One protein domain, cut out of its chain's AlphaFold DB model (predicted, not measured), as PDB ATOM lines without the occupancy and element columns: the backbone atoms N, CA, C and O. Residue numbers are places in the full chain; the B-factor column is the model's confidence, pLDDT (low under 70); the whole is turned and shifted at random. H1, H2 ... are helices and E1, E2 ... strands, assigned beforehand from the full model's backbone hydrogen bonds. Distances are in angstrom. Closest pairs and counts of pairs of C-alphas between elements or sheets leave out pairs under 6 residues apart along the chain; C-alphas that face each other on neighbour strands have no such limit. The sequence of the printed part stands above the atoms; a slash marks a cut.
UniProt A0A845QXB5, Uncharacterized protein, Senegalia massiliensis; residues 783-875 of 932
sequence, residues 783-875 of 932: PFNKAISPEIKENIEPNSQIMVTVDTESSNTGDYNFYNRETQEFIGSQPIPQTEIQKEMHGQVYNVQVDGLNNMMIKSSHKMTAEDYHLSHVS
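AT A GLANCE: This is residues 783 to 875 of the 932 residues of an uncharacterized protein of Senegalia massiliensis (UniProt A0A845QXB5). One strongly twisted antiparallel sheet, E3 E2 E1 E4 E5, makes the body; helix H2 crosses one face, and short helix H1 is on the opposite face, by E3. The printed part has 93 residues with two named helices and five named strands, along the chain H1 E1 E2 E3 E4 E5 H2, class mixed. It is compact, with a radius of gyration of the C-alphas of 12.6 A and spans of 36 by 29 by 22 A.

IN THESE COORDINATES: Find C-alpha 801 at (10.804, 13.891, -26.477); from there E1 runs 22.8 A to residue 808. E2 is residues 814 to 820, 19.8 A; E3 826 to 831, 15.2 A; E4 844 to 850, 19.0 A; E5 856 to 863, 20.0 A, and it bends by 61 degrees at residue 859. H1 is residues 790 to 794, 6.2 A. H2, residues 866 to 875, runs 14.7 A to C-alpha 875 at (1.193, 20.901, -38.839).

HOW THE PARTS SIT: E1, E2 and E3 form a meander, each strand the antiparallel neighbour of the one before; with E4 beside E1 they make a Greek key, the first strand neighbour of the fourth. Look at N 805 and O 817, 2.9 A, for hairpin E1 and E2; N 818 and O 828, 2.9 A, for hairpin E2 and E3; N 802 and O 848, 2.8 A, for E1 and E4; N 849 and O 857, 2.8 A, for hairpin E4 and E5. H2 is across the strands, 90 degrees to E1 on the local plane, at a height over the sheet of 10.3 A. H1's closest C-alpha to E3 is Ile 792, 5.8 A from that of Gly 828. Each O i to N i+4 pair is within hydrogen-bond range in H1, and 5 of 6 in H2.

THE WHOLE: The C-alphas of Ser 810 and Gly 852 are farthest apart, 37.4 A. The printed part has no cut; the link from E3 to E4 is long, 12 residues. Mean pLDDT of the printed part is 72.4, with residues 834 to 843 and 866 to 875 among those under 70.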
ATOM      1  N   PRO A 783      24.063  19.342 -22.765       53.72
ATOM      2  CA  PRO A 783      22.923  20.158 -22.380       53.72
ATOM      3  C   PRO A 783      22.576  21.100 -23.533       53.72
ATOM      4  O   PRO A 783      23.461  21.705 -24.148       53.72
ATOM      5  N   PHE A 784      21.288  21.219 -23.846       70.56
ATOM      6  CA  PHE A 784      20.798  22.228 -24.777       70.56
ATOM      7  C   PHE A 784      20.809  23.579 -24.043       70.56
ATOM      8  O   PHE A 784      19.791  24.058 -23.560       70.56
ATOM      9  N   ASN A 785      22.002  24.169 -23.898       55.41
ATOM     10  CA  ASN A 785      22.279  25.374 -23.096       55.41
ATOM     11  C   ASN A 785      21.746  26.685 -23.714       55.41
ATOM     12  O   ASN A 785      22.258  27.766 -23.423       55.41
ATOM     13  N   LYS A 786      20.726  26.615 -24.574       67.38
ATOM     14  CA  LYS A 786      20.115  27.793 -25.197       67.38
ATOM     15  C   LYS A 786      18.988  28.302 -24.305       67.38
ATOM     16  O   LYS A 786      18.210  27.520 -23.762       67.38
ATOM     17  N   ALA A 787      18.931  29.616 -24.106       66.06
ATOM     18  CA  ALA A 787      17.930  30.238 -23.249       66.06
ATOM     19  C   ALA A 787      16.542  30.061 -23.872       66.06
ATOM     20  O   ALA A 787      16.203  30.815 -24.770       66.06
ATOM     21  N   ILE A 788      15.769  29.065 -23.433       77.12
ATOM     22  CA  ILE A 788      14.411  28.833 -23.948       77.12
ATOM     23  C   ILE A 788      13.426  29.798 -23.285       77.12
ATOM     24  O   ILE A 788      13.509  29.985 -22.065       77.12
ATOM     25  N   SER A 789      12.512  30.392 -24.059       80.31
ATOM     26  CA  SER A 789      11.476  31.276 -23.512       80.31
ATOM     27  C   SER A 789      10.632  30.551 -22.441       80.31
ATOM     28  O   SER A 789      10.370  29.350 -22.566       80.31
ATOM     29  N   PRO A 790      10.208  31.241 -21.362       77.81
ATOM     30  CA  PRO A 790       9.385  30.636 -20.311       77.81
ATOM     31  C   PRO A 790       8.090  30.010 -20.844       77.81
ATOM     32  O   PRO A 790       7.723  28.924 -20.415       77.81
ATOM     33  N   GLU A 791       7.471  30.640 -21.844       77.81
ATOM     34  CA  GLU A 791       6.232  30.180 -22.484       77.81
ATOM     35  C   GLU A 791       6.393  28.806 -23.154       77.81
ATOM     36  O   GLU A 791       5.524  27.949 -23.031       77.81
ATOM     37  N   ILE A 792       7.531  28.545 -23.809       82.44
ATOM     38  CA  ILE A 792       7.807  27.229 -24.404       82.44
ATOM     39  C   ILE A 792       8.085  26.198 -23.306       82.44
ATOM     40  O   ILE A 792       7.646  25.058 -23.416       82.44
ATOM     41  N   LYS A 793       8.778  26.584 -22.226       80.75
ATOM     42  CA  LYS A 793       9.063  25.672 -21.105       80.75
ATOM     43  C   LYS A 793       7.807  25.241 -20.351       80.75
ATOM     44  O   LYS A 793       7.763  24.106 -19.892       80.75
ATOM     45  N   GLU A 794       6.817  26.119 -20.214       80.69
ATOM     46  CA  GLU A 794       5.542  25.799 -19.557       80.69
ATOM     47  C   GLU A 794       4.692  24.813 -20.372       80.69
ATOM     48  O   GLU A 794       3.942  24.032 -19.792       80.69
ATOM     49  N   ASN A 795       4.870  24.788 -21.697       82.19
ATOM     50  CA  ASN A 795       4.149  23.897 -22.609       82.19
ATOM     51  C   ASN A 795       4.876  22.566 -22.887       82.19
ATOM     52  O   ASN A 795       4.400  21.761 -23.687       82.19
ATOM     53  N   ILE A 796       6.029  22.316 -22.254       82.56
ATOM     54  CA  ILE A 796       6.785  21.064 -22.386       82.56
ATOM     55  C   ILE A 796       6.516  20.172 -21.171       82.56
ATOM     56  O   ILE A 796       6.863  20.510 -20.039       82.56
ATOM     57  N   GLU A 797       5.951  18.989 -21.412       80.38
ATOM     58  CA  GLU A 797       5.732  17.998 -20.357       80.38
ATOM     59  C   GLU A 797       7.058  17.335 -19.918       80.38
ATOM     60  O   GLU A 797       7.894  17.004 -20.771       80.38
ATOM     61  N   PRO A 798       7.272  17.083 -18.610       78.75
ATOM     62  CA  PRO A 798       8.443  16.350 -18.127       78.75
ATOM     63  C   PRO A 798       8.545  14.951 -18.754       78.75
ATOM     64  O   PRO A 798       7.539  14.268 -18.925       78.75
ATOM     65  N   ASN A 799       9.766  14.485 -19.042       76.06
ATOM     66  CA  ASN A 799      10.052  13.203 -19.716       76.06
ATOM     67  C   ASN A 799       9.613  13.101 -21.191       76.06
ATOM     68  O   ASN A 799       9.739  12.025 -21.783       76.06
ATOM     69  N   SER A 800       9.155  14.192 -21.810       78.81
ATOM     70  CA  SER A 800       8.799  14.209 -23.233       78.81
ATOM     71  C   SER A 800      10.027  14.224 -24.159       78.81
ATOM     72  O   SER A 800      11.137  14.635 -23.795       78.81
ATOM     73  N   GLN A 801       9.832  13.744 -25.392       84.00
ATOM     74  CA  GLN A 801      10.804  13.891 -26.477       84.00
ATOM     75  C   GLN A 801      10.380  15.038 -27.390       84.00
ATOM     76  O   GLN A 801       9.307  14.998 -27.989       84.00
ATOM     77  N   ILE A 802      11.249  16.034 -27.529       87.56
ATOM     78  CA  ILE A 802      11.007  17.237 -28.318       87.56
ATOM     79  C   ILE A 802      11.870  17.200 -29.577       87.56
ATOM     80  O   ILE A 802      13.066  16.912 -29.527       87.56
ATOM     81  N   MET A 803      11.262  17.490 -30.718       85.88
ATOM     82  CA  MET A 803      11.965  17.731 -31.971       85.88
ATOM     83  C   MET A 803      12.119  19.238 -32.155       85.88
ATOM     84  O   MET A 803      11.133  19.967 -32.100       85.88
ATOM     85  N   VAL A 804      13.349  19.701 -32.371       87.25
ATOM     86  CA  VAL A 804      13.637  21.112 -32.650       87.25
ATOM     87  C   VAL A 804      14.128  21.237 -34.080       87.25
ATOM     88  O   VAL A 804      15.160  20.658 -34.438       87.25
ATOM     89  N   THR A 805      13.399  21.994 -34.893       82.88
ATOM     90  CA  THR A 805      13.793  22.318 -36.266       82.88
ATOM     91  C   THR A 805      14.195  23.779 -36.349       82.88
ATOM     92  O   THR A 805      13.564  24.632 -35.729       82.88
ATOM     93  N   VAL A 806      15.233  24.072 -37.123       80.75
ATOM     94  CA  VAL A 806      15.682  25.442 -37.372       80.75
ATOM     95  C   VAL A 806      15.085  25.900 -38.692       80.75
ATOM     96  O   VAL A 806      15.477  25.383 -39.741       80.75
ATOM     97  N   ASP A 807      14.134  26.830 -38.628       74.94
ATOM     98  CA  ASP A 807      13.586  27.474 -39.816       74.94
ATOM     99  C   ASP A 807      14.243  28.834 -39.999       74.94
ATOM    100  O   ASP A 807      14.419  29.608 -39.061       74.94
ATOM    101  N   THR A 808      14.683  29.096 -41.213       66.69
ATOM    102  CA  THR A 808      15.434  30.291 -41.556       66.69
ATOM    103  C   THR A 808      14.888  30.740 -42.893       66.69
ATOM    104  O   THR A 808      15.302  30.239 -43.941       66.69
ATOM    105  N   GLU A 809      13.952  31.682 -42.855       56.91
ATOM    106  CA  GLU A 809      13.486  32.345 -44.066       56.91
ATOM    107  C   GLU A 809      14.628  33.172 -44.688       56.91
ATOM    108  O   GLU A 809      15.654  33.435 -44.063       56.91
ATOM    109  N   SER A 810      14.482  33.590 -45.946       47.34
ATOM    110  CA  SER A 810      15.505  34.292 -46.744       47.34
ATOM    111  C   SER A 810      15.918  35.686 -46.230       47.34
ATOM    112  O   SER A 810      16.620  36.420 -46.924       47.34
ATOM    113  N   SER A 811      15.493  36.074 -45.030       49.91
ATOM    114  CA  SER A 811      15.917  37.287 -44.329       49.91
ATOM    115  C   SER A 811      16.616  36.873 -43.032       49.91
ATOM    116  O   SER A 811      16.269  35.844 -42.482       49.91
ATOM    117  N   ASN A 812      17.631  37.612 -42.567       55.62
ATOM    118  CA  ASN A 812      18.582  37.255 -41.486       55.62
ATOM    119  C   ASN A 812      17.980  37.044 -40.062       55.62
ATOM    120  O   ASN A 812      18.550  37.487 -39.061       55.62
ATOM    121  N   THR A 813      16.831  36.390 -39.954       59.38
ATOM    122  CA  THR A 813      16.094  36.012 -38.754       59.38
ATOM    123  C   THR A 813      15.647  34.564 -38.939       59.38
ATOM    124  O   THR A 813      14.906  34.263 -39.872       59.38
ATOM    125  N   GLY A 814      16.131  33.664 -38.088       75.00
ATOM    126  CA  GLY A 814      15.655  32.281 -38.029       75.00
ATOM    127  C   GLY A 814      14.995  32.012 -36.688       75.00
ATOM    128  O   GLY A 814      15.320  32.697 -35.720       75.00
ATOM    129  N   ASP A 815      14.130  31.007 -36.630       81.56
ATOM    130  CA  ASP A 815      13.434  30.568 -35.422       81.56
ATOM    131  C   ASP A 815      13.747  29.088 -35.122       81.56
ATOM    132  O   ASP A 815      13.815  28.235 -36.013       81.56
ATOM    133  N   TYR A 816      13.922  28.761 -33.840       86.00
ATOM    134  CA  TYR A 816      13.822  27.391 -33.345       86.00
ATOM    135  C   TYR A 816      12.342  27.045 -33.190       86.00
ATOM    136  O   TYR A 816      11.668  27.618 -32.337       86.00
ATOM    137  N   ASN A 817      11.855  26.086 -33.969       88.00
ATOM    138  CA  ASN A 817      10.498  25.560 -33.860       88.00
ATOM    139  C   ASN A 817      10.518  24.259 -33.052       88.00
ATOM    140  O   ASN A 817      11.259  23.332 -33.388       88.00
ATOM    141  N   PHE A 818       9.715  24.194 -31.991       90.25
ATOM    142  CA  PHE A 818       9.649  23.066 -31.063       90.25
ATOM    143  C   PHE A 818       8.375  22.256 -31.305       90.25
ATOM    144  O   PHE A 818       7.273  22.803 -31.307       90.25
ATOM    145  N   TYR A 819       8.522  20.943 -31.463       88.81
ATOM    146  CA  TYR A 819       7.415  20.010 -31.668       88.81
ATOM    147  C   TYR A 819       7.495  18.859 -30.671       88.81
ATOM    148  O   TYR A 819       8.577  18.323 -30.417       88.81
ATOM    149  N   ASN A 820       6.354  18.421 -30.145       87.50
ATOM    150  CA  ASN A 820       6.292  17.169 -29.399       87.50
ATOM    151  C   ASN A 820       6.457  16.011 -30.390       87.50
ATOM    152  O   ASN A 820       5.712  15.901 -31.362       87.50
ATOM    153  N   ARG A 821       7.451  15.145 -30.183       79.25
ATOM    154  CA  ARG A 821       7.779  14.086 -31.145       79.25
ATOM    155  C   ARG A 821       6.712  12.995 -31.223       79.25
ATOM    156  O   ARG A 821       6.556  12.386 -32.279       79.25
ATOM    157  N   GLU A 822       6.023  12.726 -30.121       77.62
ATOM    158  CA  GLU A 822       5.025  11.658 -30.047       77.62
ATOM    159  C   GLU A 822       3.677  12.117 -30.604       77.62
ATOM    160  O   GLU A 822       3.068  11.392 -31.389       77.62
ATOM    161  N   THR A 823       3.239  13.332 -30.258       81.44
ATOM    162  CA  THR A 823       1.942  13.870 -30.713       81.44
ATOM    163  C   THR A 823       2.028  14.647 -32.026       81.44
ATOM    164  O   THR A 823       1.008  14.846 -32.682       81.44
ATOM    165  N   GLN A 824       3.233  15.062 -32.433       78.06
ATOM    166  CA  GLN A 824       3.503  15.943 -33.581       78.06
ATOM    167  C   GLN A 824       2.886  17.347 -33.454       78.06
ATOM    168  O   GLN A 824       2.807  18.095 -34.435       78.06
ATOM    169  N   GLU A 825       2.461  17.727 -32.249       82.44
ATOM    170  CA  GLU A 825       1.908  19.047 -31.976       82.44
ATOM    171  C   GLU A 825       3.014  20.098 -31.858       82.44
ATOM    172  O   GLU A 825       4.091  19.853 -31.306       82.44
ATOM    173  N   PHE A 826       2.738  21.281 -32.402       86.06
ATOM    174  CA  PHE A 826       3.624  22.434 -32.309       86.06
ATOM    175  C   PHE A 826       3.523  23.061 -30.916       86.06
ATOM    176  O   PHE A 826       2.430  23.397 -30.466       86.06
ATOM    177  N   ILE A 827       4.667  23.219 -30.255       88.44
ATOM    178  CA  ILE A 827       4.768  23.727 -28.880       88.44
ATOM    179  C   ILE A 827       5.014  25.240 -28.880       88.44
ATOM    180  O   ILE A 827       4.492  25.959 -28.030       88.44
ATOM    181  N   GLY A 828       5.802  25.734 -29.837       87.62
ATOM    182  CA  GLY A 828       6.117  27.154 -29.977       87.62
ATOM    183  C   GLY A 828       7.373  27.397 -30.812       87.62
ATOM    184  O   GLY A 828       8.104  26.459 -31.144       87.62
ATOM    185  N   SER A 829       7.621  28.663 -31.145       86.25
ATOM    186  CA  SER A 829       8.823  29.109 -31.850       86.25
ATOM    187  C   SER A 829       9.599  30.129 -31.026       86.25
ATOM    188  O   SER A 829       9.024  30.890 -30.243       86.25
ATOM    189  N   GLN A 830      10.920  30.146 -31.186       86.81
ATOM    190  CA  GLN A 830      11.776  31.136 -30.550       86.81
ATOM    191  C   GLN A 830      12.833  31.679 -31.515       86.81
ATOM    192  O   GLN A 830      13.581  30.880 -32.079       86.81
ATOM    193  N   PRO A 831      13.002  33.009 -31.614       82.06
ATOM    194  CA  PRO A 831      13.999  33.601 -32.491       82.06
ATOM    195  C   PRO A 831      15.434  33.251 -32.102       82.06
ATOM    196  O   PRO A 831      15.826  33.266 -30.930       82.06
ATOM    197  N   ILE A 832      16.230  32.964 -33.128       79.62
ATOM    198  CA  ILE A 832      17.652  32.654 -33.045       79.62
ATOM    199  C   ILE A 832      18.427  33.973 -32.914       79.62
ATOM    200  O   ILE A 832      18.290  34.860 -33.764       79.62
ATOM    201  N   PRO A 833      19.283  34.131 -31.889       72.81
ATOM    202  CA  PRO A 833      20.142  35.304 -31.772       72.81
ATOM    203  C   PRO A 833      21.034  35.464 -33.012       72.81
ATOM    204  O   PRO A 833      21.697  34.514 -33.428       72.81
ATOM    205  N   GLN A 834      21.121  36.676 -33.574       65.06
ATOM    206  CA  GLN A 834      21.867  36.939 -34.821       65.06
ATOM    207  C   GLN A 834      23.339  36.488 -34.794       65.06
ATOM    208  O   GLN A 834      23.913  36.174 -35.836       65.06
ATOM    209  N   THR A 835      23.957  36.417 -33.614       58.78
ATOM    210  CA  THR A 835      25.335  35.944 -33.423       58.78
ATOM    211  C   THR A 835      25.505  34.428 -33.597       58.78
ATOM    212  O   THR A 835      26.622  33.976 -33.849       58.78
ATOM    213  N   GLU A 836      24.431  33.639 -33.491       58.91
ATOM    214  CA  GLU A 836      24.444  32.177 -33.660       58.91
ATOM    215  C   GLU A 836      24.116  31.735 -35.094       58.91
ATOM    216  O   GLU A 836      24.571  30.671 -35.520       58.91
ATOM    217  N   ILE A 837      23.427  32.582 -35.869       57.84
ATOM    218  CA  ILE A 837      22.995  32.292 -37.249       57.84
ATOM    219  C   ILE A 837      24.190  31.962 -38.168       57.84
ATOM    220  O   ILE A 837      24.076  31.127 -39.058       57.84
ATOM    221  N   GLN A 838      25.377  32.537 -37.928       50.59
ATOM    222  CA  GLN A 838      26.572  32.248 -38.741       50.59
ATOM    223  C   GLN A 838      27.294  30.934 -38.386       50.59
ATOM    224  O   GLN A 838      28.174  30.507 -39.136       50.59
ATOM    225  N   LYS A 839      26.973  30.295 -37.251       55.16
ATOM    226  CA  LYS A 839      27.651  29.070 -36.781       55.16
ATOM    227  C   LYS A 839      26.836  27.794 -36.967       55.16
ATOM    228  O   LYS A 839      27.438  26.722 -37.023       55.16
ATOM    229  N   GLU A 840      25.515  27.882 -37.077       53.78
ATOM    230  CA  GLU A 840      24.656  26.706 -37.225       53.78
ATOM    231  C   GLU A 840      24.109  26.597 -38.649       53.78
ATOM    232  O   GLU A 840      23.395  27.457 -39.147       53.78
ATOM    233  N   MET A 841      24.508  25.524 -39.334       47.25
ATOM    234  CA  MET A 841      24.099  25.249 -40.709       47.25
ATOM    235  C   MET A 841      22.591  24.973 -40.793       47.25
ATOM    236  O   MET A 841      22.084  24.120 -40.063       47.25
ATOM    237  N   HIS A 842      21.920  25.622 -41.750       56.88
ATOM    238  CA  HIS A 842      20.559  25.312 -42.195       56.88
ATOM    239  C   HIS A 842      20.316  23.802 -42.361       56.88
ATOM    240  O   HIS A 842      21.170  23.070 -42.872       56.88
ATOM    241  N   GLY A 843      19.111  23.352 -41.999       61.84
ATOM    242  CA  GLY A 843      18.650  21.987 -42.269       61.84
ATOM    243  C   GLY A 843      19.173  20.934 -41.290       61.84
ATOM    244  O   GLY A 843      19.406  19.795 -41.694       61.84
ATOM    245  N   GLN A 844      19.379  21.294 -40.022       73.44
ATOM    246  CA  GLN A 844      19.632  20.351 -38.926       73.44
ATOM    247  C   GLN A 844      18.370  20.190 -38.070       73.44
ATOM    248  O   GLN A 844      17.697  21.171 -37.757       73.44
ATOM    249  N   VAL A 845      18.081  18.953 -37.672       78.69
ATOM    250  CA  VAL A 845      17.022  18.603 -36.721       78.69
ATOM    251  C   VAL A 845      17.678  18.076 -35.452       78.69
ATOM    252  O   VAL A 845      18.548  17.201 -35.510       78.69
ATOM    253  N   TYR A 846      17.264  18.601 -34.300       83.69
ATOM    254  CA  TYR A 846      17.737  18.152 -32.993       83.69
ATOM    255  C   TYR A 846      16.640  17.358 -32.290       83.69
ATOM    256  O   TYR A 846      15.535  17.854 -32.084       83.69
ATOM    257  N   ASN A 847      16.960  16.132 -31.876       83.00
ATOM    258  CA  ASN A 847      16.103  15.353 -30.990       83.00
ATOM    259  C   ASN A 847      16.537  15.614 -29.551       83.00
ATOM    260  O   ASN A 847      17.649  15.245 -29.159       83.00
ATOM    261  N   VAL A 848      15.665  16.239 -28.776       84.75
ATOM    262  CA  VAL A 848      15.913  16.686 -27.408       84.75
ATOM    263  C   VAL A 848      15.072  15.849 -26.446       84.75
ATOM    264  O   VAL A 848      13.890  15.619 -26.680       84.75
ATOM    265  N   GLN A 849      15.685  15.364 -25.370       84.19
ATOM    266  CA  GLN A 849      14.988  14.692 -24.277       84.19
ATOM    267  C   GLN A 849      14.906  15.641 -23.083       84.19
ATOM    268  O   GLN A 849      15.918  16.230 -22.698       84.19
ATOM    269  N   VAL A 850      13.706  15.789 -22.526       81.06
ATOM    270  CA  VAL A 850      13.447  16.607 -21.338       81.06
ATOM    271  C   VAL A 850      13.460  15.673 -20.137       81.06
ATOM    272  O   VAL A 850      12.733  14.685 -20.136       81.06
ATOM    273  N   ASP A 851      14.309  15.912 -19.142       70.75
ATOM    274  CA  ASP A 851      14.310  15.096 -17.923       70.75
ATOM    275  C   ASP A 851      13.167  15.487 -16.962       70.75
ATOM    276  O   ASP A 851      12.431  16.451 -17.185       70.75
ATOM    277  N   GLY A 852      13.009  14.741 -15.866       61.47
ATOM    278  CA  GLY A 852      11.999  15.019 -14.837       61.47
ATOM    279  C   GLY A 852      12.190  16.340 -14.073       61.47
ATOM    280  O   GLY A 852      11.368  16.661 -13.219       61.47
ATOM    281  N   LEU A 853      13.260  17.093 -14.355       65.94
ATOM    282  CA  LEU A 853      13.570  18.406 -13.787       65.94
ATOM    283  C   LEU A 853      13.487  19.526 -14.849       65.94
ATOM    284  O   LEU A 853      13.948  20.640 -14.601       65.94
ATOM    285  N   ASN A 854      12.887  19.249 -16.014       67.12
ATOM    286  CA  ASN A 854      12.770  20.145 -17.171       67.12
ATOM    287  C   ASN A 854      14.110  20.591 -17.787       67.12
ATOM    288  O   ASN A 854      14.174  21.601 -18.500       67.12
ATOM    289  N   ASN A 855      15.187  19.832 -17.577       72.00
ATOM    290  CA  ASN A 855      16.433  20.046 -18.305       72.00
ATOM    291  C   ASN A 855      16.348  19.385 -19.680       72.00
ATOM    292  O   ASN A 855      15.965  18.226 -19.814       72.00
ATOM    293  N   MET A 856      16.756  20.123 -20.707       74.12
ATOM    294  CA  MET A 856      16.745  19.659 -22.091       74.12
ATOM    295  C   MET A 856      18.128  19.193 -22.526       74.12
ATOM    296  O   MET A 856      19.112  19.932 -22.447       74.12
ATOM    297  N   MET A 857      18.198  17.965 -23.025       74.19
ATOM    298  CA  MET A 857      19.441  17.323 -23.438       74.19
ATOM    299  C   MET A 857      19.358  16.854 -24.885       74.19
ATOM    300  O   MET A 857      18.406  16.178 -25.273       74.19
ATOM    301  N   ILE A 858      20.363  17.191 -25.700       77.62
ATOM    302  CA  ILE A 858      20.410  16.732 -27.093       77.62
ATOM    303  C   ILE A 858      20.744  15.240 -27.094       77.62
ATOM    304  O   ILE A 858      21.844  14.841 -26.712       77.62
ATOM    305  N   LYS A 859      19.799  14.426 -27.562       67.69
ATOM    306  CA  LYS A 859      19.948  12.974 -27.702       67.69
ATOM    307  C   LYS A 859      20.611  12.600 -29.025       67.69
ATOM    308  O   LYS A 859      21.401  11.664 -29.077       67.69
ATOM    309  N   SER A 860      20.297  13.333 -30.094       70.81
ATOM    310  CA  SER A 860      20.914  13.176 -31.416       70.81
ATOM    311  C   SER A 860      20.664  14.409 -32.288       70.81
ATOM    312  O   SER A 860      19.659  15.094 -32.098       70.81
ATOM    313  N   SER A 861      21.497  14.631 -33.302       78.56
ATOM    314  CA  SER A 861      21.209  15.569 -34.395       78.56
ATOM    315  C   SER A 861      21.428  14.911 -35.754       78.56
ATOM    316  O   SER A 861      22.296  14.045 -35.902       78.56
ATOM    317  N   HIS A 862      20.637  15.303 -36.752       74.31
ATOM    318  CA  HIS A 862      20.786  14.829 -38.128       74.31
ATOM    319  C   HIS A 862      20.360  15.896 -39.141       74.31
ATOM    320  O   HIS A 862      19.651  16.845 -38.813       74.31
ATOM    321  N   LYS A 863      20.807  15.741 -40.394       77.50
ATOM    322  CA  LYS A 863      20.343  16.593 -41.494       77.50
ATOM    323  C   LYS A 863      18.882  16.286 -41.811       77.50
ATOM    324  O   LYS A 863      18.532  15.118 -41.952       77.50
ATOM    325  N   MET A 864      18.083  17.334 -41.967       69.50
ATOM    326  CA  MET A 864      16.645  17.278 -42.200       69.50
ATOM    327  C   MET A 864      16.309  16.393 -43.405       69.50
ATOM    328  O   MET A 864      16.845  16.578 -44.499       69.50
ATOM    329  N   THR A 865      15.448  15.403 -43.184       75.62
ATOM    330  CA  THR A 865      14.999  14.462 -44.216       75.62
ATOM    331  C   THR A 865      13.655  14.891 -44.812       75.62
ATOM    332  O   THR A 865      12.980  15.771 -44.284       75.62
ATOM    333  N   ALA A 866      13.235  14.261 -45.917       65.31
ATOM    334  CA  ALA A 866      11.924  14.520 -46.523       65.31
ATOM    335  C   ALA A 866      10.752  14.174 -45.580       65.31
ATOM    336  O   ALA A 866       9.695  14.790 -45.671       65.31
ATOM    337  N   GLU A 867      10.948  13.218 -44.668       65.56
ATOM    338  CA  GLU A 867       9.968  12.843 -43.645       65.56
ATOM    339  C   GLU A 867       9.878  13.921 -42.552       65.56
ATOM    340  O   GLU A 867       8.779  14.373 -42.240       65.56
ATOM    341  N   ASP A 868      11.018  14.436 -42.071       63.50
ATOM    342  CA  ASP A 868      11.066  15.561 -41.119       63.50
ATOM    343  C   ASP A 868      10.456  16.848 -41.713       63.50
ATOM    344  O   ASP A 868       9.759  17.591 -41.024       63.50
ATOM    345  N   TYR A 869      10.675  17.093 -43.013       68.00
ATOM    346  CA  TYR A 869      10.074  18.215 -43.745       68.00
ATOM    347  C   TYR A 869       8.551  18.073 -43.868       68.00
ATOM    348  O   TYR A 869       7.811  19.032 -43.658       68.00
ATOM    349  N   HIS A 870       8.059  16.868 -44.174       60.16
ATOM    350  CA  HIS A 870       6.621  16.612 -44.229       60.16
ATOM    351  C   HIS A 870       5.952  16.805 -42.862       60.16
ATOM    352  O   HIS A 870       4.856  17.362 -42.798       60.16
ATOM    353  N   LEU A 871       6.615  16.392 -41.778       58.41
ATOM    354  CA  LEU A 871       6.124  16.556 -40.409       58.41
ATOM    355  C   LEU A 871       6.038  18.030 -39.987       58.41
ATOM    356  O   LEU A 871       5.037  18.425 -39.389       58.41
ATOM    357  N   SER A 872       7.018  18.863 -40.353       57.69
ATOM    358  CA  SER A 872       6.974  20.300 -40.048       57.69
ATOM    359  C   SER A 872       5.920  21.056 -40.874       57.69
ATOM    360  O   SER A 872       5.236  21.937 -40.351       57.69
ATOM    361  N   HIS A 873       5.717  20.689 -42.148       52.19
ATOM    362  CA  HIS A 873       4.774  21.375 -43.046       52.19
ATOM    363  C   HIS A 873       3.301  20.974 -42.857       52.19
ATOM    364  O   HIS A 873       2.414  21.814 -43.024       52.19
ATOM    365  N   VAL A 874       3.003  19.719 -42.496       49.38
ATOM    366  CA  VAL A 874       1.613  19.249 -42.308       49.38
ATOM    367  C   VAL A 874       0.950  19.899 -41.084       49.38
ATOM    368  O   VAL A 874      -0.241  20.218 -41.140       49.38
ATOM    369  N   SER A 875       1.705  20.179 -40.016       50.56
ATOM    370  CA  SER A 875       1.193  20.901 -38.839       50.56
ATOM    371  C   SER A 875       0.964  22.395 -39.113       50.56
ATOM    372  O   SER A 875      -0.030  22.946 -38.642       50.56
TER     373      SER A 875